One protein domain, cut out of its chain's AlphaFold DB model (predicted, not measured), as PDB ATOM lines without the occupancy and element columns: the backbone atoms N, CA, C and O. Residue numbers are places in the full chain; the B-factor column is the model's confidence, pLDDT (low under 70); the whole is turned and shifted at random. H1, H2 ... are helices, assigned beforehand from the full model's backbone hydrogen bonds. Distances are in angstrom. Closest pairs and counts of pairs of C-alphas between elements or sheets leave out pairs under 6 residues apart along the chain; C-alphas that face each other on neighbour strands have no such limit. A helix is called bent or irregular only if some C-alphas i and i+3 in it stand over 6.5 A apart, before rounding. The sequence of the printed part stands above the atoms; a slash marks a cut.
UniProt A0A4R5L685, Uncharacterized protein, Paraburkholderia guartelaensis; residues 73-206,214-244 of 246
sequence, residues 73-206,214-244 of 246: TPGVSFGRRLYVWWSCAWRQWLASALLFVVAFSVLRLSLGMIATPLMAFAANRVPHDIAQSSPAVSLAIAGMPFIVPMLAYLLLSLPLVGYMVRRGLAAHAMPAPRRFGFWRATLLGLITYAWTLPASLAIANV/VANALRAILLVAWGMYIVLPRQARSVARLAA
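Overview. This is residues 73 to 206 and 214 to 244 of the 246 residues of an uncharacterized protein of Paraburkholderia guartelaensis (UniProt A0A4R5L685). Two long helical parts, H1 and H3b, run side by side in opposite ways along the longest axis, and near one end of this pair a second pair of helices, H4 and H5, also side by side and opposite ways, lies crosswise to it. At the other end H1 kinks, and the short H2 and the arm H3a make the turn back, where residues 132 to 137 stick out. The printed part has 165 residues with five named helices, in the order H1, H2, H3, H4, H5, and no named strand; the class is all helix. The whole is loose, with a radius of gyration of the C-alphas of 20.8 A, and elongated, spanning 66 by 43 by 27 A.

Arrangement. H1, residues 78 to 125, is the longest helix and has a kink of 42 degrees near residue 115. H3, residues 135 to 171, was assigned as one helix by its hydrogen bonds but is bent, with C-alphas 142 and 145 7.2 A apart; its arms H3a, residues 135 to 142, and H3b, residues 145 to 171, stand at a steep tilt of 67 degrees. H1 and H3b touch at a shallow tilt of 18 degrees, opposite ways, their closest C-alphas being those of Cys 88 and Gly 168, 4.8 A apart. H3a only just touches H1, with 3 pairs of C-alphas within 8 A, the closest those of Met 119 and Ala 142 at 6.9 A. H2, residues 128 to 133, is close to H3a but not clearly touching, with the C-alphas of Ala 131 and Ser 138 closest at 5.9 A. H4, residues 182 to 204, touches H3b with residues 182 to 192 alone, about perpendicular at 78 degrees; the C-alphas of Pro 159 and Thr 186 are closest, 3.9 A apart. H5, residues 214 to 243, touches H4 at a shallow tilt of 24 degrees, opposite ways, with the C-alphas of Ile 203 and Arg 219 closest at 6.0 A. H5 touches H1 with residues 227 to 232 alone, about perpendicular at 83 degrees, the C-alphas of Trp 85 and Met 228 being closest at 5.9 A. H1 and H4 are apart. Every O i to N i+4 pair is within hydrogen-bond range in H2 and H3a; the figures are 41 of 44 in H1, 21 of 23 in H3b, 17 of 19 in H4 and 23 of 26 in H5.

Along the chain. H1 measures 62.6 A from C-alpha 78 at (-6.255, 12.793, -15.856) to C-alpha 125. H3b measures 38.7 A, H4 31.9 A, and H5 41.6 A, ending with C-alpha 243 at (15.726, 10.296, -5.929).

Size, cuts and confidence. The C-alphas farthest apart, those of Ser 77 and Asp 129, are 66.9 A apart. Residues 207 to 213 are not printed, and C-alphas 206 and 214 are 12.7 A apart across this cut. Of the links that are printed whole, H1 to H2 and H2 to H3 are tight and H3 to H4 is short. The mean pLDDT of the printed part is 80.0, and residues 114 to 142 are among those under 70.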
ATOM      1  N   THR A  73       2.414  13.374  -6.743       69.25
ATOM      2  CA  THR A  73       2.974  14.680  -6.381       69.25
ATOM      3  C   THR A  73       4.020  15.054  -7.432       69.25
ATOM      4  O   THR A  73       4.965  14.279  -7.606       69.25
ATOM      5  N   PRO A  74       3.882  16.198  -8.133       68.06
ATOM      6  CA  PRO A  74       2.777  17.166  -8.068       68.06
ATOM      7  C   PRO A  74       1.458  16.612  -8.637       68.06
ATOM      8  O   PRO A  74       1.455  15.642  -9.397       68.06
ATOM      9  N   GLY A  75       0.337  17.237  -8.263       71.50
ATOM     10  CA  GLY A  75      -0.991  16.863  -8.751       71.50
ATOM     11  C   GLY A  75      -1.059  16.943 -10.277       71.50
ATOM     12  O   GLY A  75      -0.899  18.010 -10.859       71.50
ATOM     13  N   VAL A  76      -1.273  15.801 -10.929       74.94
ATOM     14  CA  VAL A  76      -1.357  15.689 -12.393       74.94
ATOM     15  C   VAL A  76      -2.788  15.429 -12.850       74.94
ATOM     16  O   VAL A  76      -3.484  14.601 -12.254       74.94
ATOM     17  N   SER A  77      -3.186  16.120 -13.925       78.50
ATOM     18  CA  SER A  77      -4.478  15.957 -14.602       78.50
ATOM     19  C   SER A  77      -4.666  14.535 -15.136       78.50
ATOM     20  O   SER A  77      -3.692  13.811 -15.366       78.50
ATOM     21  N   PHE A  78      -5.918  14.129 -15.356       74.00
ATOM     22  CA  PHE A  78      -6.255  12.793 -15.856       74.00
ATOM     23  C   PHE A  78      -5.505  12.442 -17.150       74.00
ATOM     24  O   PHE A  78      -4.840  11.409 -17.204       74.00
ATOM     25  N   GLY A  79      -5.529  13.329 -18.153       73.00
ATOM     26  CA  GLY A  79      -4.853  13.100 -19.435       73.00
ATOM     27  C   GLY A  79      -3.344  12.910 -19.284       73.00
ATOM     28  O   GLY A  79      -2.771  11.991 -19.867       73.00
ATOM     29  N   ARG A  80      -2.694  13.702 -18.417       80.00
ATOM     30  CA  ARG A  80      -1.264  13.529 -18.127       80.00
ATOM     31  C   ARG A  80      -0.990  12.215 -17.396       80.00
ATOM     32  O   ARG A  80      -0.016  11.544 -17.722       80.00
ATOM     33  N   ARG A  81      -1.845  11.806 -16.450       79.81
ATOM     34  CA  ARG A  81      -1.727  10.492 -15.787       79.81
ATOM     35  C   ARG A  81      -1.868   9.343 -16.779       79.81
ATOM     36  O   ARG A  81      -1.054   8.424 -16.732       79.81
ATOM     37  N   LEU A  82      -2.857   9.412 -17.671       79.69
ATOM     38  CA  LEU A  82      -3.090   8.402 -18.702       79.69
ATOM     39  C   LEU A  82      -1.883   8.301 -19.635       79.69
ATOM     40  O   LEU A  82      -1.402   7.204 -19.880       79.69
ATOM     41  N   TYR A  83      -1.342   9.434 -20.084       83.75
ATOM     42  CA  TYR A  83      -0.172   9.472 -20.959       83.75
ATOM     43  C   TYR A  83       1.085   8.877 -20.301       83.75
ATOM     44  O   TYR A  83       1.783   8.056 -20.904       83.75
ATOM     45  N   VAL A  84       1.348   9.228 -19.035       87.38
ATOM     46  CA  VAL A  84       2.469   8.667 -18.263       87.38
ATOM     47  C   VAL A  84       2.285   7.164 -18.062       87.38
ATOM     48  O   VAL A  84       3.224   6.399 -18.297       87.38
ATOM     49  N   TRP A  85       1.089   6.737 -17.644       87.75
ATOM     50  CA  TRP A  85       0.761   5.324 -17.468       87.75
ATOM     51  C   TRP A  85       0.932   4.558 -18.778       87.75
ATOM     52  O   TRP A  85       1.662   3.573 -18.797       87.75
ATOM     53  N   TRP A  86       0.344   5.045 -19.871       89.06
ATOM     54  CA  TRP A  86       0.386   4.416 -21.190       89.06
ATOM     55  C   TRP A  86       1.818   4.244 -21.685       89.06
ATOM     56  O   TRP A  86       2.226   3.152 -22.073       89.06
ATOM     57  N   SER A  87       2.634   5.293 -21.577       88.06
ATOM     58  CA  SER A  87       4.053   5.216 -21.923       88.06
ATOM     59  C   SER A  87       4.817   4.212 -21.053       88.06
ATOM     60  O   SER A  87       5.741   3.562 -21.545       88.06
ATOM     61  N   CYS A  88       4.513   4.110 -19.757       89.81
ATOM     62  CA  CYS A  88       5.156   3.132 -18.878       89.81
ATOM     63  C   CYS A  88       4.700   1.706 -19.209       89.81
ATOM     64  O   CYS A  88       5.539   0.809 -19.287       89.81
ATOM     65  N   ALA A  89       3.399   1.519 -19.430       89.00
ATOM     66  CA  ALA A  89       2.777   0.252 -19.777       89.00
ATOM     67  C   ALA A  89       3.318  -0.275 -21.109       89.00
ATOM     68  O   ALA A  89       3.761  -1.416 -21.163       89.00
ATOM     69  N   TRP A  90       3.400   0.565 -22.146       89.75
ATOM     70  CA  TRP A  90       3.920   0.162 -23.454       89.75
ATOM     71  C   TRP A  90       5.392  -0.258 -23.398       89.75
ATOM     72  O   TRP A  90       5.772  -1.276 -23.965       89.75
ATOM     73  N   ARG A  91       6.232   0.482 -22.658       92.00
ATOM     74  CA  ARG A  91       7.652   0.128 -22.475       92.00
ATOM     75  C   ARG A  91       7.825  -1.191 -21.725       92.00
ATOM     76  O   ARG A  91       8.699  -1.973 -22.081       92.00
ATOM     77  N   GLN A  92       7.013  -1.423 -20.693       90.81
ATOM     78  CA  GLN A  92       7.006  -2.690 -19.958       90.81
ATOM     79  C   GLN A  92       6.533  -3.827 -20.855       90.81
ATOM     80  O   GLN A  92       7.230  -4.826 -20.967       90.81
ATOM     81  N   TRP A  93       5.406  -3.645 -21.542       89.44
ATOM     82  CA  TRP A  93       4.837  -4.644 -22.434       89.44
ATOM     83  C   TRP A  93       5.805  -5.024 -23.552       89.44
ATOM     84  O   TRP A  93       6.072  -6.206 -23.723       89.44
ATOM     85  N   LEU A  94       6.415  -4.052 -24.238       91.06
ATOM     86  CA  LEU A  94       7.383  -4.318 -25.304       91.06
ATOM     87  C   LEU A  94       8.609  -5.081 -24.779       91.06
ATOM     88  O   LEU A  94       9.040  -6.062 -25.380       91.06
ATOM     89  N   ALA A  95       9.161  -4.658 -23.638       89.75
ATOM     90  CA  ALA A  95      10.321  -5.311 -23.040       89.75
ATOM     91  C   ALA A  95       9.995  -6.740 -22.567       89.75
ATOM     92  O   ALA A  95      10.768  -7.665 -22.816       89.75
ATOM     93  N   SER A  96       8.840  -6.931 -21.930       87.06
ATOM     94  CA  SER A  96       8.354  -8.241 -21.495       87.06
ATOM     95  C   SER A  96       7.996  -9.144 -22.672       87.06
ATOM     96  O   SER A  96       8.287 -10.330 -22.604       87.06
ATOM     97  N   ALA A  97       7.428  -8.610 -23.756       87.25
ATOM     98  CA  ALA A  97       7.118  -9.365 -24.968       87.25
ATOM     99  C   ALA A  97       8.397  -9.876 -25.641       87.25
ATOM    100  O   ALA A  97       8.479 -11.053 -25.980       87.25
ATOM    101  N   LEU A  98       9.428  -9.033 -25.757       90.12
ATOM    102  CA  LEU A  98      10.736  -9.458 -26.264       90.12
ATOM    103  C   LEU A  98      11.359 -10.540 -25.376       90.12
ATOM    104  O   LEU A  98      11.810 -11.568 -25.878       90.12
ATOM    105  N   LEU A  99      11.338 -10.342 -24.054       90.06
ATOM    106  CA  LEU A  99      11.839 -11.340 -23.108       90.06
ATOM    107  C   LEU A  99      11.045 -12.651 -23.196       90.06
ATOM    108  O   LEU A  99      11.634 -13.724 -23.117       90.06
ATOM    109  N   PHE A 100       9.729 -12.571 -23.388       87.62
ATOM    110  CA  PHE A 100       8.854 -13.725 -23.557       87.62
ATOM    111  C   PHE A 100       9.172 -14.489 -24.840       87.62
ATOM    112  O   PHE A 100       9.306 -15.705 -24.787       87.62
ATOM    113  N   VAL A 101       9.364 -13.805 -25.972       88.88
ATOM    114  CA  VAL A 101       9.754 -14.448 -27.239       88.88
ATOM    115  C   VAL A 101      11.085 -15.183 -27.083       88.88
ATOM    116  O   VAL A 101      11.201 -16.335 -27.504       88.88
ATOM    117  N   VAL A 102      12.071 -14.560 -26.430       88.56
ATOM    118  CA  VAL A 102      13.365 -15.197 -26.147       88.56
ATOM    119  C   VAL A 102      13.183 -16.405 -25.227       88.56
ATOM    120  O   VAL A 102      13.655 -17.490 -25.555       88.56
ATOM    121  N   ALA A 103      12.461 -16.257 -24.114       86.06
ATOM    122  CA  ALA A 103      12.222 -17.343 -23.163       86.06
ATOM    123  C   ALA A 103      11.449 -18.510 -23.795       86.06
ATOM    124  O   ALA A 103      11.797 -19.667 -23.576       86.06
ATOM    125  N   PHE A 104      10.443 -18.220 -24.619       85.19
ATOM    126  CA  PHE A 104       9.667 -19.220 -25.345       85.19
ATOM    127  C   PHE A 104      10.518 -19.949 -26.386       85.19
ATOM    128  O   PHE A 104      10.423 -21.168 -26.513       85.19
ATOM    129  N   SER A 105      11.390 -19.226 -27.091       85.88
ATOM    130  CA  SER A 105      12.341 -19.828 -28.032       85.88
ATOM    131  C   SER A 105      13.330 -20.739 -27.303       85.88
ATOM    132  O   SER A 105      13.540 -21.874 -27.722       85.88
ATOM    133  N   VAL A 106      13.873 -20.289 -26.167       84.38
ATOM    134  CA  VAL A 106      14.754 -21.096 -25.307       84.38
ATOM    135  C   VAL A 106      14.032 -22.335 -24.785       84.38
ATOM    136  O   VAL A 106      14.609 -23.412 -24.829       84.38
ATOM    137  N   LEU A 107      12.774 -22.212 -24.351       82.62
ATOM    138  CA  LEU A 107      11.955 -23.344 -23.913       82.62
ATOM    139  C   LEU A 107      11.706 -24.341 -25.055       82.62
ATOM    140  O   LEU A 107      11.854 -25.545 -24.880       82.62
ATOM    141  N   ARG A 108      11.349 -23.865 -26.252       82.69
ATOM    142  CA  ARG A 108      11.173 -24.727 -27.433       82.69
ATOM    143  C   ARG A 108      12.456 -25.490 -27.766       82.69
ATOM    144  O   ARG A 108      12.400 -26.692 -28.017       82.69
ATOM    145  N   LEU A 109      13.597 -24.803 -27.744       81.06
ATOM    146  CA  LEU A 109      14.902 -25.403 -28.016       81.06
ATOM    147  C   LEU A 109      15.338 -26.362 -26.902       81.06
ATOM    148  O   LEU A 109      15.863 -27.431 -27.204       81.06
ATOM    149  N   SER A 110      15.087 -26.033 -25.631       74.69
ATOM    150  CA  SER A 110      15.405 -26.913 -24.504       74.69
ATOM    151  C   SER A 110      14.554 -28.179 -24.528       74.69
ATOM    152  O   SER A 110      15.071 -29.261 -24.268       74.69
ATOM    153  N   LEU A 111      13.281 -28.089 -24.918       74.56
ATOM    154  CA  LEU A 111      12.432 -29.265 -25.098       74.56
ATOM    155  C   LEU A 111      12.911 -30.151 -26.254       74.56
ATOM    156  O   LEU A 111      12.932 -31.370 -26.114       74.56
ATOM    157  N   GLY A 112      13.340 -29.556 -27.370       69.62
ATOM    158  CA  GLY A 112      13.837 -30.313 -28.521       69.62
ATOM    159  C   GLY A 112      15.211 -30.956 -28.304       69.62
ATOM    160  O   GLY A 112      15.422 -32.090 -28.725       69.62
ATOM    161  N   MET A 113      16.139 -30.244 -27.653       72.50
ATOM    162  CA  MET A 113      17.550 -30.650 -27.565       72.50
ATOM    163  C   MET A 113      17.985 -31.180 -26.199       72.50
ATOM    164  O   MET A 113      18.974 -31.899 -26.131       72.50
ATOM    165  N   ILE A 114      17.304 -30.809 -25.111       68.19
ATOM    166  CA  ILE A 114      17.738 -31.120 -23.738       68.19
ATOM    167  C   ILE A 114      16.761 -32.085 -23.066       68.19
ATOM    168  O   ILE A 114      17.201 -33.028 -22.419       68.19
ATOM    169  N   ALA A 115      15.449 -31.907 -23.230       66.69
ATOM    170  CA  ALA A 115      14.471 -32.754 -22.548       66.69
ATOM    171  C   ALA A 115      14.536 -34.219 -23.008       66.69
ATOM    172  O   ALA A 115      14.485 -35.118 -22.175       66.69
ATOM    173  N   THR A 116      14.724 -34.468 -24.304       67.19
ATOM    174  CA  THR A 116      14.876 -35.813 -24.880       67.19
ATOM    175  C   THR A 116      16.097 -36.577 -24.337       67.19
ATOM    176  O   THR A 116      15.902 -37.674 -23.807       67.19
ATOM    177  N   PRO A 117      17.339 -36.044 -24.358       68.56
ATOM    178  CA  PRO A 117      18.481 -36.739 -23.766       68.56
ATOM    179  C   PRO A 117      18.429 -36.780 -22.236       68.56
ATOM    180  O   PRO A 117      18.904 -37.749 -21.651       68.56
ATOM    181  N   LEU A 118      17.834 -35.782 -21.571       67.00
ATOM    182  CA  LEU A 118      17.689 -35.779 -20.112       67.00
ATOM    183  C   LEU A 118      16.694 -36.851 -19.642       67.00
ATOM    184  O   LEU A 118      16.965 -37.530 -18.655       67.00
ATOM    185  N   MET A 119      15.585 -37.054 -20.363       65.12
ATOM    186  CA  MET A 119      14.649 -38.153 -20.099       65.12
ATOM    187  C   MET A 119      15.294 -39.517 -20.364       65.12
ATOM    188  O   MET A 119      15.144 -40.419 -19.545       65.12
ATOM    189  N   ALA A 120      16.066 -39.662 -21.447       67.75
ATOM    190  CA  ALA A 120      16.815 -40.892 -21.722       67.75
ATOM    191  C   ALA A 120      17.888 -41.172 -20.651       67.75
ATOM    192  O   ALA A 120      18.064 -42.308 -20.214       67.75
ATOM    193  N   PHE A 121      18.583 -40.135 -20.176       67.62
ATOM    194  CA  PHE A 121      19.552 -40.244 -19.088       67.62
ATOM    195  C   PHE A 121      18.882 -40.612 -17.759       67.62
ATOM    196  O   PHE A 121      19.358 -41.510 -17.066       67.62
ATOM    197  N   ALA A 122      17.762 -39.967 -17.420       63.50
ATOM    198  CA  ALA A 122      16.986 -40.277 -16.222       63.50
ATOM    199  C   ALA A 122      16.455 -41.720 -16.249       63.50
ATOM    200  O   ALA A 122      16.592 -42.429 -15.256       63.50
ATOM    201  N   ALA A 123      15.950 -42.188 -17.395       64.69
ATOM    202  CA  ALA A 123      15.498 -43.568 -17.570       64.69
ATOM    203  C   ALA A 123      16.625 -44.600 -17.363       64.69
ATOM    204  O   ALA A 123      16.377 -45.675 -16.826       64.69
ATOM    205  N   ASN A 124      17.862 -44.262 -17.737       66.06
ATOM    206  CA  ASN A 124      19.011 -45.169 -17.644       66.06
ATOM    207  C   ASN A 124      19.753 -45.127 -16.295       66.06
ATOM    208  O   ASN A 124      20.530 -46.034 -15.998       66.06
ATOM    209  N   ARG A 125      19.591 -44.062 -15.500       64.12
ATOM    210  CA  ARG A 125      20.379 -43.829 -14.272       64.12
ATOM    211  C   ARG A 125      19.556 -43.747 -12.992       64.12
ATOM    212  O   ARG A 125      20.166 -43.793 -11.927       64.12
ATOM    213  N   VAL A 126      18.230 -43.617 -13.062       59.44
ATOM    214  CA  VAL A 126      17.359 -43.637 -11.878       59.44
ATOM    215  C   VAL A 126      16.925 -45.086 -11.616       59.44
ATOM    216  O   VAL A 126      16.152 -45.634 -12.403       59.44
ATOM    217  N   PRO A 127      17.403 -45.732 -10.535       61.03
ATOM    218  CA  PRO A 127      16.927 -47.054 -10.140       61.03
ATOM    219  C   PRO A 127      15.415 -46.998  -9.906       61.03
ATOM    220  O   PRO A 127      14.922 -46.038  -9.306       61.03
ATOM    221  N   HIS A 128      14.677 -48.017 -10.357       59.03
ATOM    222  CA  HIS A 128      13.215 -48.077 -10.211       59.03
ATOM    223  C   HIS A 128      12.739 -47.866  -8.758       59.03
ATOM    224  O   HIS A 128      11.695 -47.250  -8.547       59.03
ATOM    225  N   ASP A 129      13.556 -48.243  -7.769       56.00
ATOM    226  CA  ASP A 129      13.277 -48.047  -6.339       56.00
ATOM    227  C   ASP A 129      13.240 -46.568  -5.902       56.00
ATOM    228  O   ASP A 129      12.487 -46.195  -4.999       56.00
ATOM    229  N   ILE A 130      14.006 -45.675  -6.545       55.19
ATOM    230  CA  ILE A 130      14.036 -44.235  -6.206       55.19
ATOM    231  C   ILE A 130      12.860 -43.492  -6.858       55.19
ATOM    232  O   ILE A 130      12.269 -42.592  -6.259       55.19
ATOM    233  N   ALA A 131      12.470 -43.899  -8.070       52.94
ATOM    234  CA  ALA A 131      11.314 -43.339  -8.769       52.94
ATOM    235  C   ALA A 131       9.981 -43.679  -8.075       52.94
ATOM    236  O   ALA A 131       9.057 -42.864  -8.106       52.94
ATOM    237  N   GLN A 132       9.891 -44.846  -7.422       55.09
ATOM    238  CA  GLN A 132       8.725 -45.251  -6.627       55.09
ATOM    239  C   GLN A 132       8.713 -44.649  -5.213       55.09
ATOM    240  O   GLN A 132       7.640 -44.348  -4.694       55.09
ATOM    241  N   SER A 133       9.880 -44.436  -4.592       59.09
ATOM    242  CA  SER A 133       9.969 -43.928  -3.213       59.09
ATOM    243  C   SER A 133       9.823 -42.406  -3.081       59.09
ATOM    244  O   SER A 133       9.485 -41.926  -1.998       59.09
ATOM    245  N   SER A 134      10.019 -41.626  -4.153       59.50
ATOM    246  CA  SER A 134       9.778 -40.176  -4.121       59.50
ATOM    247  C   SER A 134       9.252 -39.617  -5.453       59.50
ATOM    248  O   SER A 134      10.034 -39.171  -6.301       59.50
ATOM    249  N   PRO A 135       7.918 -39.539  -5.639       65.56
ATOM    250  CA  PRO A 135       7.324 -38.942  -6.840       65.56
ATOM    251  C   PRO A 135       7.741 -37.474  -7.045       65.56
ATOM    252  O   PRO A 135       7.795 -36.998  -8.178       65.56
ATOM    253  N   ALA A 136       8.111 -36.766  -5.972       66.81
ATOM    254  CA  ALA A 136       8.574 -35.380  -6.024       66.81
ATOM    255  C   ALA A 136       9.915 -35.213  -6.762       66.81
ATOM    256  O   ALA A 136      10.084 -34.250  -7.509       66.81
ATOM    257  N   VAL A 137      10.859 -36.146  -6.594       66.12
ATOM    258  CA  VAL A 137      12.178 -36.080  -7.252       66.12
ATOM    259  C   VAL A 137      12.048 -36.367  -8.747       66.12
ATOM    260  O   VAL A 137      12.630 -35.658  -9.568       66.12
ATOM    261  N   SER A 138      11.224 -37.352  -9.106       63.34
ATOM    262  CA  SER A 138      10.949 -37.689 -10.506       63.34
ATOM    263  C   SER A 138      10.239 -36.536 -11.231       63.34
ATOM    264  O   SER A 138      10.642 -36.141 -12.327       63.34
ATOM    265  N   LEU A 139       9.257 -35.902 -10.572       67.94
ATOM    266  CA  LEU A 139       8.580 -34.706 -11.080       67.94
ATOM    267  C   LEU A 139       9.538 -33.515 -11.221       67.94
ATOM    268  O   LEU A 139       9.465 -32.787 -12.209       67.94
ATOM    269  N   ALA A 140      10.453 -33.319 -10.267       69.69
ATOM    270  CA  ALA A 140      11.443 -32.252 -10.341       69.69
ATOM    271  C   ALA A 140      12.366 -32.434 -11.553       69.69
ATOM    272  O   ALA A 140      12.527 -31.493 -12.325       69.69
ATOM    273  N   ILE A 141      12.914 -33.635 -11.766       69.19
ATOM    274  CA  ILE A 141      13.823 -33.931 -12.888       69.19
ATOM    275  C   ILE A 141      13.098 -33.799 -14.234       69.19
ATOM    276  O   ILE A 141      13.595 -33.118 -15.132       69.19
ATOM    277  N   ALA A 142      11.906 -34.389 -14.365       67.38
ATOM    278  CA  ALA A 142      11.108 -34.301 -15.588       67.38
ATOM    279  C   ALA A 142      10.597 -32.872 -15.860       67.38
ATOM    280  O   ALA A 142      10.451 -32.468 -17.013       67.38
ATOM    281  N   GLY A 143      10.353 -32.092 -14.803       73.62
ATOM    282  CA  GLY A 143       9.875 -30.715 -14.873       73.62
ATOM    283  C   GLY A 143      10.969 -29.665 -15.081       73.62
ATOM    284  O   GLY A 143      10.649 -28.557 -15.515       73.62
ATOM    285  N   MET A 144      12.248 -29.972 -14.821       78.06
ATOM    286  CA  MET A 144      13.362 -29.011 -14.937       78.06
ATOM    287  C   MET A 144      13.394 -28.233 -16.265       78.06
ATOM    288  O   MET A 144      13.558 -27.010 -16.212       78.06
ATOM    289  N   PRO A 145      13.184 -28.861 -17.444       76.19
ATOM    290  CA  PRO A 145      13.173 -28.150 -18.724       76.19
ATOM    291  C   PRO A 145      12.101 -27.059 -18.831       76.19
ATOM    292  O   PRO A 145      12.261 -26.153 -19.643       76.19
ATOM    293  N   PHE A 146      11.047 -27.119 -18.013       77.25
ATOM    294  CA  PHE A 146      10.000 -26.100 -17.913       77.25
ATOM    295  C   PHE A 146      10.256 -25.124 -16.757       77.25
ATOM    296  O   PHE A 146      10.141 -23.909 -16.930       77.25
ATOM    297  N   ILE A 147      10.635 -25.644 -15.586       80.25
ATOM    298  CA  ILE A 147      10.829 -24.856 -14.361       80.25
ATOM    299  C   ILE A 147      11.964 -23.844 -14.540       80.25
ATOM    300  O   ILE A 147      11.786 -22.668 -14.227       80.25
ATOM    301  N   VAL A 148      13.115 -24.276 -15.064       82.44
ATOM    302  CA  VAL A 148      14.309 -23.427 -15.206       82.44
ATOM    303  C   VAL A 148      14.062 -22.206 -16.102       82.44
ATOM    304  O   VAL A 148      14.283 -21.088 -15.628       82.44
ATOM    305  N   PRO A 149      13.585 -22.339 -17.358       80.12
ATOM    306  CA  PRO A 149      13.330 -21.172 -18.200       80.12
ATOM    307  C   PRO A 149      12.200 -20.291 -17.658       80.12
ATOM    308  O   PRO A 149      12.288 -19.069 -17.774       80.12
ATOM    309  N   MET A 150      11.177 -20.867 -17.015       81.19
ATOM    310  CA  MET A 150      10.109 -20.083 -16.387       81.19
ATOM    311  C   MET A 150      10.635 -19.245 -15.214       81.19
ATOM    312  O   MET A 150      10.338 -18.052 -15.117       81.19
ATOM    313  N   LEU A 151      11.459 -19.837 -14.347       85.06
ATOM    314  CA  LEU A 151      12.089 -19.130 -13.234       85.06
ATOM    315  C   LEU A 151      13.045 -18.048 -13.743       85.06
ATOM    316  O   LEU A 151      13.015 -16.921 -13.251       85.06
ATOM    317  N   ALA A 152      13.853 -18.355 -14.761       85.75
ATOM    318  CA  ALA A 152      14.739 -17.383 -15.393       85.75
ATOM    319  C   ALA A 152      13.949 -16.203 -15.980       85.75
ATOM    320  O   ALA A 152      14.304 -15.049 -15.739       85.75
ATOM    321  N   TYR A 153      12.838 -16.468 -16.674       87.31
ATOM    322  CA  TYR A 153      11.935 -15.435 -17.179       87.31
ATOM    323  C   TYR A 153      11.390 -14.547 -16.050       87.31
ATOM    324  O   TYR A 153      11.445 -13.317 -16.142       87.31
ATOM    325  N   LEU A 154      10.919 -15.144 -14.952       85.00
ATOM    326  CA  LEU A 154      10.426 -14.396 -13.793       85.00
ATOM    327  C   LEU A 154      11.535 -13.536 -13.169       85.00
ATOM    328  O   LEU A 154      11.345 -12.336 -12.973       85.00
ATOM    329  N   LEU A 155      12.717 -14.105 -12.931       88.81
ATOM    330  CA  LEU A 155      13.845 -13.400 -12.317       88.81
ATOM    331  C   LEU A 155      14.390 -12.270 -13.197       88.81
ATOM    332  O   LEU A 155      14.795 -11.236 -12.667       88.81
ATOM    333  N   LEU A 156      14.375 -12.434 -14.523       90.94
ATOM    334  CA  LEU A 156      14.807 -11.411 -15.477       90.94
ATOM    335  C   LEU A 156      13.740 -10.334 -15.711       90.94
ATOM    336  O   LEU A 156      14.083  -9.167 -15.915       90.94
ATOM    337  N   SER A 157      12.455 -10.688 -15.644       90.19
ATOM    338  CA  SER A 157      11.365  -9.726 -15.855       90.19
ATOM    339  C   SER A 157      11.286  -8.687 -14.731       90.19
ATOM    340  O   SER A 157      11.032  -7.514 -15.005       90.19
ATOM    341  N   LEU A 158      11.601  -9.062 -13.485       91.62
ATOM    342  CA  LEU A 158      11.610  -8.154 -12.331       91.62
ATOM    343  C   LEU A 158      12.500  -6.904 -12.529       91.62
ATOM    344  O   LEU A 158      11.968  -5.787 -12.545       91.62
ATOM    345  N   PRO A 159      13.834  -7.016 -12.696       92.62
ATOM    346  CA  PRO A 159      14.688  -5.851 -12.903       92.62
ATOM    347  C   PRO A 159      14.329  -5.113 -14.194       92.62
ATOM    348  O   PRO A 159      14.360  -3.881 -14.213       92.62
ATOM    349  N   LEU A 160      13.943  -5.835 -15.252       92.38
ATOM    350  CA  LEU A 160      13.560  -5.245 -16.532       92.38
ATOM    351  C   LEU A 160      12.376  -4.284 -16.376       92.38
ATOM    352  O   LEU A 160      12.472  -3.123 -16.782       92.38
ATOM    353  N   VAL A 161      11.302  -4.727 -15.717       92.44
ATOM    354  CA  VAL A 161      10.134  -3.887 -15.415       92.44
ATOM    355  C   VAL A 161      10.552  -2.668 -14.599       92.44
ATOM    356  O   VAL A 161      10.196  -1.546 -14.962       92.44
ATOM    357  N   GLY A 162      11.374  -2.842 -13.561       90.88
ATOM    358  CA  GLY A 162      11.877  -1.721 -12.764       90.88
ATOM    359  C   GLY A 162      12.648  -0.681 -13.586       90.88
ATOM    360  O   GLY A 162      12.432   0.526 -13.433       90.88
ATOM    361  N   TYR A 163      13.520  -1.121 -14.498       93.06
ATOM    362  CA  TYR A 163      14.240  -0.219 -15.400       93.06
ATOM    363  C   TYR A 163      13.306   0.507 -16.371       93.06
ATOM    364  O   TYR A 163      13.483   1.711 -16.592       93.06
ATOM    365  N   MET A 164      12.303  -0.184 -16.921       93.75
ATOM    366  CA  MET A 164      11.336   0.411 -17.849       93.75
ATOM    367  C   MET A 164      10.422   1.422 -17.161       93.75
ATOM    368  O   MET A 164      10.196   2.497 -17.718       93.75
ATOM    369  N   VAL A 165       9.978   1.141 -15.934       91.94
ATOM    370  CA  VAL A 165       9.221   2.091 -15.101       91.94
ATOM    371  C   VAL A 165      10.048   3.348 -14.847       91.94
ATOM    372  O   VAL A 165       9.581   4.452 -15.119       91.94
ATOM    373  N   ARG A 166      11.302   3.206 -14.393       92.00
ATOM    374  CA  ARG A 166      12.189   4.362 -14.178       92.00
ATOM    375  C   ARG A 166      12.366   5.176 -15.459       92.00
ATOM    376  O   ARG A 166      12.270   6.398 -15.407       92.00
ATOM    377  N   ARG A 167      12.658   4.521 -16.589       89.50
ATOM    378  CA  ARG A 167      12.847   5.203 -17.882       89.50
ATOM    379  C   ARG A 167      11.569   5.898 -18.347       89.50
ATOM    380  O   ARG A 167      11.655   7.011 -18.849       89.50
ATOM    381  N   GLY A 168      10.408   5.273 -18.157       88.38
ATOM    382  CA  GLY A 168       9.110   5.872 -18.453       88.38
ATOM    383  C   GLY A 168       8.862   7.126 -17.618       88.38
ATOM    384  O   GLY A 168       8.584   8.181 -18.174       88.38
ATOM    385  N   LEU A 169       9.059   7.051 -16.301       88.94
ATOM    386  CA  LEU A 169       8.913   8.201 -15.406       88.94
ATOM    387  C   LEU A 169       9.895   9.332 -15.748       88.94
ATOM    388  O   LEU A 169       9.486  10.489 -15.831       88.94
ATOM    389  N   ALA A 170      11.162   9.002 -16.008       87.75
ATOM    390  CA  ALA A 170      12.174   9.979 -16.403       87.75
ATOM    391  C   ALA A 170      11.830  10.672 -17.734       87.75
ATOM    392  O   ALA A 170      12.030  11.877 -17.859       87.75
ATOM    393  N   ALA A 171      11.263   9.940 -18.702       89.38
ATOM    394  CA  ALA A 171      10.820  10.505 -19.978       89.38
ATOM    395  C   ALA A 171       9.683  11.532 -19.824       89.38
ATOM    396  O   ALA A 171       9.539  12.407 -20.670       89.38
ATOM    397  N   HIS A 172       8.913  11.462 -18.734       86.50
ATOM    398  CA  HIS A 172       7.840  12.414 -18.414       86.50
ATOM    399  C   HIS A 172       8.243  13.460 -17.368       86.50
ATOM    400  O   HIS A 172       7.376  14.043 -16.709       86.50
ATOM    401  N   ALA A 173       9.553  13.683 -17.205       85.31
ATOM    402  CA  ALA A 173      10.137  14.632 -16.255       85.31
ATOM    403  C   ALA A 173       9.700  14.407 -14.792       85.31
ATOM    404  O   ALA A 173       9.650  15.343 -13.995       85.31
ATOM    405  N   MET A 174       9.377  13.164 -14.421       83.69
ATOM    406  CA  MET A 174       9.112  12.804 -13.028       83.69
ATOM    407  C   MET A 174      10.436  12.576 -12.282       83.69
ATOM    408  O   MET A 174      11.415  12.146 -12.900       83.69
ATOM    409  N   PRO A 175      10.485  12.806 -10.954       82.31
ATOM    410  CA  PRO A 175      11.694  12.588 -10.167       82.31
ATOM    411  C   PRO A 175      12.215  11.158 -10.333       82.31
ATOM    412  O   PRO A 175      11.521  10.198 -10.001       82.31
ATOM    413  N   ALA A 176      13.439  11.017 -10.842       84.19
ATOM    414  CA  ALA A 176      14.087   9.731 -11.051       84.19
ATOM    415  C   ALA A 176      15.559   9.786 -10.617       84.19
ATOM    416  O   ALA A 176      16.273  10.727 -10.968       84.19
ATOM    417  N   PRO A 177      16.061   8.781  -9.880       84.94
ATOM    418  CA  PRO A 177      17.444   8.782  -9.428       84.94
ATOM    419  C   PRO A 177      18.402   8.655 -10.619       84.94
ATOM    420  O   PRO A 177      18.167   7.847 -11.527       84.94
ATOM    421  N   ARG A 178      19.524   9.394 -10.604       79.06
ATOM    422  CA  ARG A 178      20.602   9.244 -11.610       79.06
ATOM    423  C   ARG A 178      21.236   7.852 -11.546       79.06
ATOM    424  O   ARG A 178      21.460   7.239 -12.588       79.06
ATOM    425  N   ARG A 179      21.451   7.321 -10.336       82.69
ATOM    426  CA  ARG A 179      21.971   5.963 -10.098       82.69
ATOM    427  C   ARG A 179      20.841   5.022  -9.680       82.69
ATOM    428  O   ARG A 179      20.243   5.180  -8.615       82.69
ATOM    429  N   PHE A 180      20.562   4.026 -10.514       86.06
ATOM    430  CA  PHE A 180      19.545   3.009 -10.257       86.06
ATOM    431  C   PHE A 180      20.153   1.628 -10.483       86.06
ATOM    432  O   PHE A 180      20.276   1.166 -11.615       86.06
ATOM    433  N   GLY A 181      20.628   1.029  -9.391       89.81
ATOM    434  CA  GLY A 181      21.263  -0.284  -9.418       89.81
ATOM    435  C   GLY A 181      20.258  -1.417  -9.600       89.81
ATOM    436  O   GLY A 181      19.057  -1.232  -9.390       89.81
ATOM    437  N   PHE A 182      20.784  -2.597  -9.926       91.00
ATOM    438  CA  PHE A 182      20.017  -3.819 -10.168       91.00
ATOM    439  C   PHE A 182      19.010  -4.107  -9.048       91.00
ATOM    440  O   PHE A 182      17.818  -4.206  -9.305       91.00
ATOM    441  N   TRP A 183      19.455  -4.096  -7.787       89.75
ATOM    442  CA  TRP A 183      18.589  -4.368  -6.634       89.75
ATOM    443  C   TRP A 183      17.383  -3.421  -6.521       89.75
ATOM    444  O   TRP A 183      16.267  -3.847  -6.228       89.75
ATOM    445  N   ARG A 184      17.587  -2.125  -6.798       90.06
ATOM    446  CA  ARG A 184      16.503  -1.127  -6.773       90.06
ATOM    447  C   ARG A 184      15.523  -1.347  -7.924       90.06
ATOM    448  O   ARG A 184      14.326  -1.144  -7.736       90.06
ATOM    449  N   ALA A 185      16.022  -1.777  -9.084       91.31
ATOM    450  CA  ALA A 185      15.190  -2.145 -10.222       91.31
ATOM    451  C   ALA A 185      14.359  -3.394  -9.923       91.31
ATOM    452  O   ALA A 185      13.142  -3.351 -10.077       91.31
ATOM    453  N   THR A 186      14.979  -4.452  -9.400       90.25
ATOM    454  CA  THR A 186      14.285  -5.686  -9.009       90.25
ATOM    455  C   THR A 186      13.199  -5.409  -7.977       90.25
ATOM    456  O   THR A 186      12.068  -5.850  -8.155       90.25
ATOM    457  N   LEU A 187      13.493  -4.615  -6.941       89.81
ATOM    458  CA  LEU A 187      12.503  -4.256  -5.923       89.81
ATOM    459  C   LEU A 187      11.332  -3.452  -6.512       89.81
ATOM    460  O   LEU A 187      10.180  -3.697  -6.162       89.81
ATOM    461  N   LEU A 188      11.604  -2.506  -7.417       90.12
ATOM    462  CA  LEU A 188      10.555  -1.729  -8.083       90.12
ATOM    463  C   LEU A 188       9.689  -2.603  -9.004       90.12
ATOM    464  O   LEU A 188       8.468  -2.432  -9.036       90.12
ATOM    465  N   GLY A 189      10.301  -3.541  -9.726       89.12
ATOM    466  CA  GLY A 189       9.587  -4.534 -10.527       89.12
ATOM    467  C   GLY A 189       8.730  -5.457  -9.670       89.12
ATOM    468  O   GLY A 189       7.555  -5.642  -9.968       89.12
ATOM    469  N   LEU A 190       9.269  -5.941  -8.549       89.56
ATOM    470  CA  LEU A 190       8.536  -6.769  -7.592       89.56
ATOM    471  C   LEU A 190       7.314  -6.035  -7.044       89.56
ATOM    472  O   LEU A 190       6.223  -6.589  -7.054       89.56
ATOM    473  N   ILE A 191       7.468  -4.774  -6.629       86.94
ATOM    474  CA  ILE A 191       6.342  -3.942  -6.182       86.94
ATOM    475  C   ILE A 191       5.337  -3.744  -7.325       86.94
ATOM    476  O   ILE A 191       4.133  -3.765  -7.103       86.94
ATOM    477  N   THR A 192       5.799  -3.580  -8.563       89.00
ATOM    478  CA  THR A 192       4.896  -3.450  -9.716       89.00
ATOM    479  C   THR A 192       4.060  -4.716  -9.918       89.00
ATOM    480  O   THR A 192       2.837  -4.621 -10.030       89.00
ATOM    481  N   TYR A 193       4.684  -5.896  -9.899       87.25
ATOM    482  CA  TYR A 193       3.982  -7.177 -10.015       87.25
ATOM    483  C   TYR A 193       3.074  -7.469  -8.820       87.25
ATOM    484  O   TYR A 193       1.933  -7.884  -9.001       87.25
ATOM    485  N   ALA A 194       3.534  -7.146  -7.613       86.50
ATOM    486  CA  ALA A 194       2.777  -7.237  -6.370       86.50
ATOM    487  C   ALA A 194       1.422  -6.521  -6.428       86.50
ATOM    488  O   ALA A 194       0.474  -6.973  -5.798       86.50
ATOM    489  N   TRP A 195       1.328  -5.412  -7.168       84.06
ATOM    490  CA  TRP A 195       0.090  -4.642  -7.309       84.06
ATOM    491  C   TRP A 195      -0.674  -4.921  -8.601       84.06
ATOM    492  O   TRP A 195      -1.855  -4.595  -8.668       84.06
ATOM    493  N   THR A 196      -0.040  -5.509  -9.613       84.06
ATOM    494  CA  THR A 196      -0.706  -5.854 -10.880       84.06
ATOM    495  C   THR A 196      -1.307  -7.254 -10.856       84.06
ATOM    496  O   THR A 196      -2.426  -7.413 -11.328       84.06
ATOM    497  N   LEU A 197      -0.649  -8.250 -10.249       81.44
ATOM    498  CA  LEU A 197      -1.181  -9.618 -10.154       81.44
ATOM    499  C   LEU A 197      -2.533  -9.699  -9.421       81.44
ATOM    500  O   LEU A 197      -3.468 -10.256  -9.993       81.44
ATOM    501  N   PRO A 198      -2.706  -9.111  -8.220       77.19
ATOM    502  CA  PRO A 198      -3.995  -9.137  -7.531       77.19
ATOM    503  C   PRO A 198      -5.074  -8.390  -8.310       77.19
ATOM    504  O   PRO A 198      -6.227  -8.796  -8.284       77.19
ATOM    505  N   ALA A 199      -4.702  -7.324  -9.026       78.06
ATOM    506  CA  ALA A 199      -5.621  -6.592  -9.889       78.06
ATOM    507  C   ALA A 199      -6.139  -7.484 -11.010       78.06
ATOM    508  O   ALA A 199      -7.343  -7.582 -11.204       78.06
ATOM    509  N   SER A 200      -5.232  -8.171 -11.706       77.06
ATOM    510  CA  SER A 200      -5.587  -9.110 -12.764       77.06
ATOM    511  C   SER A 200      -6.476 -10.232 -12.240       77.06
ATOM    512  O   SER A 200      -7.463 -10.551 -12.890       77.06
ATOM    513  N   LEU A 201      -6.184 -10.783 -11.057       76.62
ATOM    514  CA  LEU A 201      -7.009 -11.826 -10.437       76.62
ATOM    515  C   LEU A 201      -8.391 -11.291 -10.035       76.62
ATOM    516  O   LEU A 201      -9.404 -11.900 -10.365       76.62
ATOM    517  N   ALA A 202      -8.452 -10.133  -9.376       75.44
ATOM    518  CA  ALA A 202      -9.710  -9.505  -8.978       75.44
ATOM    519  C   ALA A 202     -10.577  -9.160 -10.197       75.44
ATOM    520  O   ALA A 202     -11.771  -9.432 -10.186       75.44
ATOM    521  N   ILE A 203      -9.974  -8.614 -11.257       74.31
ATOM    522  CA  ILE A 203     -10.659  -8.203 -12.489       74.31
ATOM    523  C   ILE A 203     -11.084  -9.413 -13.329       74.31
ATOM    524  O   ILE A 203     -12.170  -9.400 -13.908       74.31
ATOM    525  N   ALA A 204     -10.273 -10.475 -13.371       71.00
ATOM    526  CA  ALA A 204     -10.647 -11.738 -14.007       71.00
ATOM    527  C   ALA A 204     -11.867 -12.374 -13.323       71.00
ATOM    528  O   ALA A 204     -12.741 -12.897 -14.008       71.00
ATOM    529  N   ASN A 205     -11.955 -12.241 -11.996       67.31
ATOM    530  CA  ASN A 205     -13.047 -12.761 -11.175       67.31
ATOM    531  C   ASN A 205     -14.249 -11.814 -11.042       67.31
ATOM    532  O   ASN A 205     -15.212 -12.163 -10.357       67.31
ATOM    533  N   VAL A 206     -14.246 -10.630 -11.674       63.50
ATOM    534  CA  VAL A 206     -15.470  -9.818 -11.756       63.50
ATOM    535  C   VAL A 206     -16.479 -10.646 -12.545       63.50
ATOM    536  O   VAL A 206     -16.289 -10.879 -13.741       63.50
ATOM    537  N   VAL A 214     -18.120  -6.838 -24.532       66.75
ATOM    538  CA  VAL A 214     -18.333  -5.824 -23.490       66.75
ATOM    539  C   VAL A 214     -17.654  -6.204 -22.170       66.75
ATOM    540  O   VAL A 214     -17.071  -5.338 -21.519       66.75
ATOM    541  N   ALA A 215     -17.646  -7.487 -21.790       66.19
ATOM    542  CA  ALA A 215     -16.973  -7.954 -20.578       66.19
ATOM    543  C   ALA A 215     -15.451  -7.765 -20.677       66.19
ATOM    544  O   ALA A 215     -14.810  -7.311 -19.730       66.19
ATOM    545  N   ASN A 216     -14.872  -8.042 -21.847       71.19
ATOM    546  CA  ASN A 216     -13.444  -7.837 -22.095       71.19
ATOM    547  C   ASN A 216     -13.075  -6.350 -22.129       71.19
ATOM    548  O   ASN A 216     -12.067  -5.962 -21.535       71.19
ATOM    549  N   ALA A 217     -13.909  -5.509 -22.747       69.69
ATOM    550  CA  ALA A 217     -13.733  -4.059 -22.720       69.69
ATOM    551  C   ALA A 217     -13.785  -3.515 -21.282       69.69
ATOM    552  O   ALA A 217     -12.916  -2.740 -20.885       69.69
ATOM    553  N   LEU A 218     -14.741  -3.976 -20.470       70.62
ATOM    554  CA  LEU A 218     -14.857  -3.578 -19.068       70.62
ATOM    555  C   LEU A 218     -13.637  -4.016 -18.246       70.62
ATOM    556  O   LEU A 218     -13.077  -3.206 -17.510       70.62
ATOM    557  N   ARG A 219     -13.172  -5.261 -18.405       75.50
ATOM    558  CA  ARG A 219     -11.941  -5.749 -17.757       75.50
ATOM    559  C   ARG A 219     -10.726  -4.909 -18.153       75.50
ATOM    560  O   ARG A 219      -9.936  -4.538 -17.287       75.50
ATOM    561  N   ALA A 220     -10.595  -4.559 -19.434       74.50
ATOM    562  CA  ALA A 220      -9.524  -3.689 -19.912       74.50
ATOM    563  C   ALA A 220      -9.602  -2.288 -19.281       74.50
ATOM    564  O   ALA A 220      -8.590  -1.781 -18.798       74.50
ATOM    565  N   ILE A 221     -10.797  -1.693 -19.204       74.94
ATOM    566  CA  ILE A 221     -11.022  -0.395 -18.545       74.94
ATOM    567  C   ILE A 221     -10.655  -0.466 -17.057       74.94
ATOM    568  O   ILE A 221      -9.962   0.420 -16.556       74.94
ATOM    569  N   LEU A 222     -11.056  -1.527 -16.353       75.06
ATOM    570  CA  LEU A 222     -10.716  -1.727 -14.942       75.06
ATOM    571  C   LEU A 222      -9.205  -1.893 -14.735       75.06
ATOM    572  O   LEU A 222      -8.657  -1.330 -13.787       75.06
ATOM    573  N   LEU A 223      -8.512  -2.600 -15.633       82.00
ATOM    574  CA  LEU A 223      -7.052  -2.743 -15.594       82.00
ATOM    575  C   LEU A 223      -6.350  -1.401 -15.815       82.00
ATOM    576  O   LEU A 223      -5.399  -1.079 -15.098       82.00
ATOM    577  N   VAL A 224      -6.835  -0.601 -16.770       79.44
ATOM    578  CA  VAL A 224      -6.336   0.757 -17.030       79.44
ATOM    579  C   VAL A 224      -6.532   1.630 -15.792       79.44
ATOM    580  O   VAL A 224      -5.576   2.236 -15.306       79.44
ATOM    581  N   ALA A 225      -7.745   1.647 -15.231       76.38
ATOM    582  CA  ALA A 225      -8.063   2.415 -14.033       76.38
ATOM    583  C   ALA A 225      -7.178   1.988 -12.850       76.38
ATOM    584  O   ALA A 225      -6.536   2.825 -12.213       76.38
ATOM    585  N   TRP A 226      -7.045   0.687 -12.600       85.06
ATOM    586  CA  TRP A 226      -6.172   0.175 -11.545       85.06
ATOM    587  C   TRP A 226      -4.710   0.581 -11.762       85.06
ATOM    588  O   TRP A 226      -4.035   1.071 -10.849       85.06
ATOM    589  N   GLY A 227      -4.216   0.433 -12.990       85.81
ATOM    590  CA  GLY A 227      -2.868   0.828 -13.370       85.81
ATOM    591  C   GLY A 227      -2.601   2.314 -13.122       85.81
ATOM    592  O   GLY A 227      -1.565   2.673 -12.558       85.81
ATOM    593  N   MET A 228      -3.549   3.178 -13.480       82.50
ATOM    594  CA  MET A 228      -3.433   4.628 -13.329       82.50
ATOM    595  C   MET A 228      -3.542   5.111 -11.881       82.50
ATOM    596  O   MET A 228      -2.834   6.047 -11.499       82.50
ATOM    597  N   TYR A 229      -4.437   4.520 -11.089       81.38
ATOM    598  CA  TYR A 229      -4.788   5.038  -9.764       81.38
ATOM    599  C   TYR A 229      -4.113   4.300  -8.607       81.38
ATOM    600  O   TYR A 229      -3.957   4.893  -7.540       81.38
ATOM    601  N   ILE A 230      -3.664   3.059  -8.811       85.56
ATOM    602  CA  ILE A 230      -3.001   2.249  -7.777       85.56
ATOM    603  C   ILE A 230      -1.523   2.040  -8.107       85.56
ATOM    604  O   ILE A 230      -0.650   2.367  -7.298       85.56
ATOM    605  N   VAL A 231      -1.220   1.508  -9.294       89.62
ATOM    606  CA  VAL A 231       0.146   1.072  -9.638       89.62
ATOM    607  C   VAL A 231       1.054   2.271  -9.913       89.62
ATOM    608  O   VAL A 231       2.120   2.392  -9.304       89.62
ATOM    609  N   LEU A 232       0.623   3.192 -10.779       87.94
ATOM    610  CA  LEU A 232       1.432   4.337 -11.196       87.94
ATOM    611  C   LEU A 232       1.831   5.259 -10.023       87.94
ATOM    612  O   LEU A 232       3.019   5.579  -9.915       87.94
ATOM    613  N   PRO A 233       0.927   5.678  -9.109       86.12
ATOM    614  CA  PRO A 233       1.309   6.532  -7.983       86.12
ATOM    615  C   PRO A 233       2.339   5.872  -7.065       86.12
ATOM    616  O   PRO A 233       3.274   6.533  -6.608       86.12
ATOM    617  N   ARG A 234       2.228   4.558  -6.842       86.38
ATOM    618  CA  ARG A 234       3.198   3.795  -6.042       86.38
ATOM    619  C   ARG A 234       4.557   3.701  -6.723       86.38
ATOM    620  O   ARG A 234       5.579   3.908  -6.062       86.38
ATOM    621  N   GLN A 235       4.580   3.429  -8.028       89.44
ATOM    622  CA  GLN A 235       5.808   3.438  -8.825       89.44
ATOM    623  C   GLN A 235       6.500   4.800  -8.745       89.44
ATOM    624  O   GLN A 235       7.673   4.875  -8.376       89.44
ATOM    625  N   ALA A 236       5.756   5.878  -9.001       88.75
ATOM    626  CA  ALA A 236       6.275   7.239  -8.959       88.75
ATOM    627  C   ALA A 236       6.830   7.601  -7.573       88.75
ATOM    628  O   ALA A 236       7.950   8.098  -7.478       88.75
ATOM    629  N   ARG A 237       6.115   7.289  -6.484       86.75
ATOM    630  CA  ARG A 237       6.603   7.553  -5.118       86.75
ATOM    631  C   ARG A 237       7.822   6.726  -4.748       86.75
ATOM    632  O   ARG A 237       8.743   7.257  -4.136       86.75
ATOM    633  N   SER A 238       7.842   5.443  -5.102       85.94
ATOM    634  CA  SER A 238       8.989   4.571  -4.823       85.94
ATOM    635  C   SER A 238      10.245   5.111  -5.496       85.94
ATOM    636  O   SER A 238      11.303   5.173  -4.877       85.94
ATOM    637  N   VAL A 239      10.114   5.572  -6.740       86.75
ATOM    638  CA  VAL A 239      11.215   6.182  -7.488       86.75
ATOM    639  C   VAL A 239      11.592   7.554  -6.921       86.75
ATOM    640  O   VAL A 239      12.778   7.808  -6.722       86.75
ATOM    641  N   ALA A 240      10.620   8.402  -6.581       86.06
ATOM    642  CA  ALA A 240      10.871   9.716  -5.991       86.06
ATOM    643  C   ALA A 240      11.592   9.621  -4.635       86.06
ATOM    644  O   ALA A 240      12.557  10.345  -4.403       86.06
ATOM    645  N   ARG A 241      11.209   8.668  -3.770       84.50
ATOM    646  CA  ARG A 241      11.915   8.392  -2.502       84.50
ATOM    647  C   ARG A 241      13.369   7.979  -2.715       84.50
ATOM    648  O   ARG A 241      14.210   8.261  -1.873       84.50
ATOM    649  N   LEU A 242      13.667   7.306  -3.824       83.50
ATOM    650  CA  LEU A 242      15.036   6.926  -4.184       83.50
ATOM    651  C   LEU A 242      15.826   8.076  -4.824       83.50
ATOM    652  O   LEU A 242      17.050   7.976  -4.909       83.50
ATOM    653  N   ALA A 243      15.138   9.112  -5.311       81.69
ATOM    654  CA  ALA A 243      15.726  10.296  -5.929       81.69
ATOM    655  C   ALA A 243      15.987  11.436  -4.931       81.69
ATOM    656  O   ALA A 243      16.798  12.309  -5.232       81.69
ATOM    657  N   ALA A 244      15.320  11.436  -3.773       79.00
ATOM    658  CA  ALA A 244      15.528  12.440  -2.737       79.00
ATOM    659  C   ALA A 244      16.978  12.391  -2.204       79.00
ATOM    660  O   ALA A 244      17.476  11.290  -1.927       79.00
TER     661      ALA A 244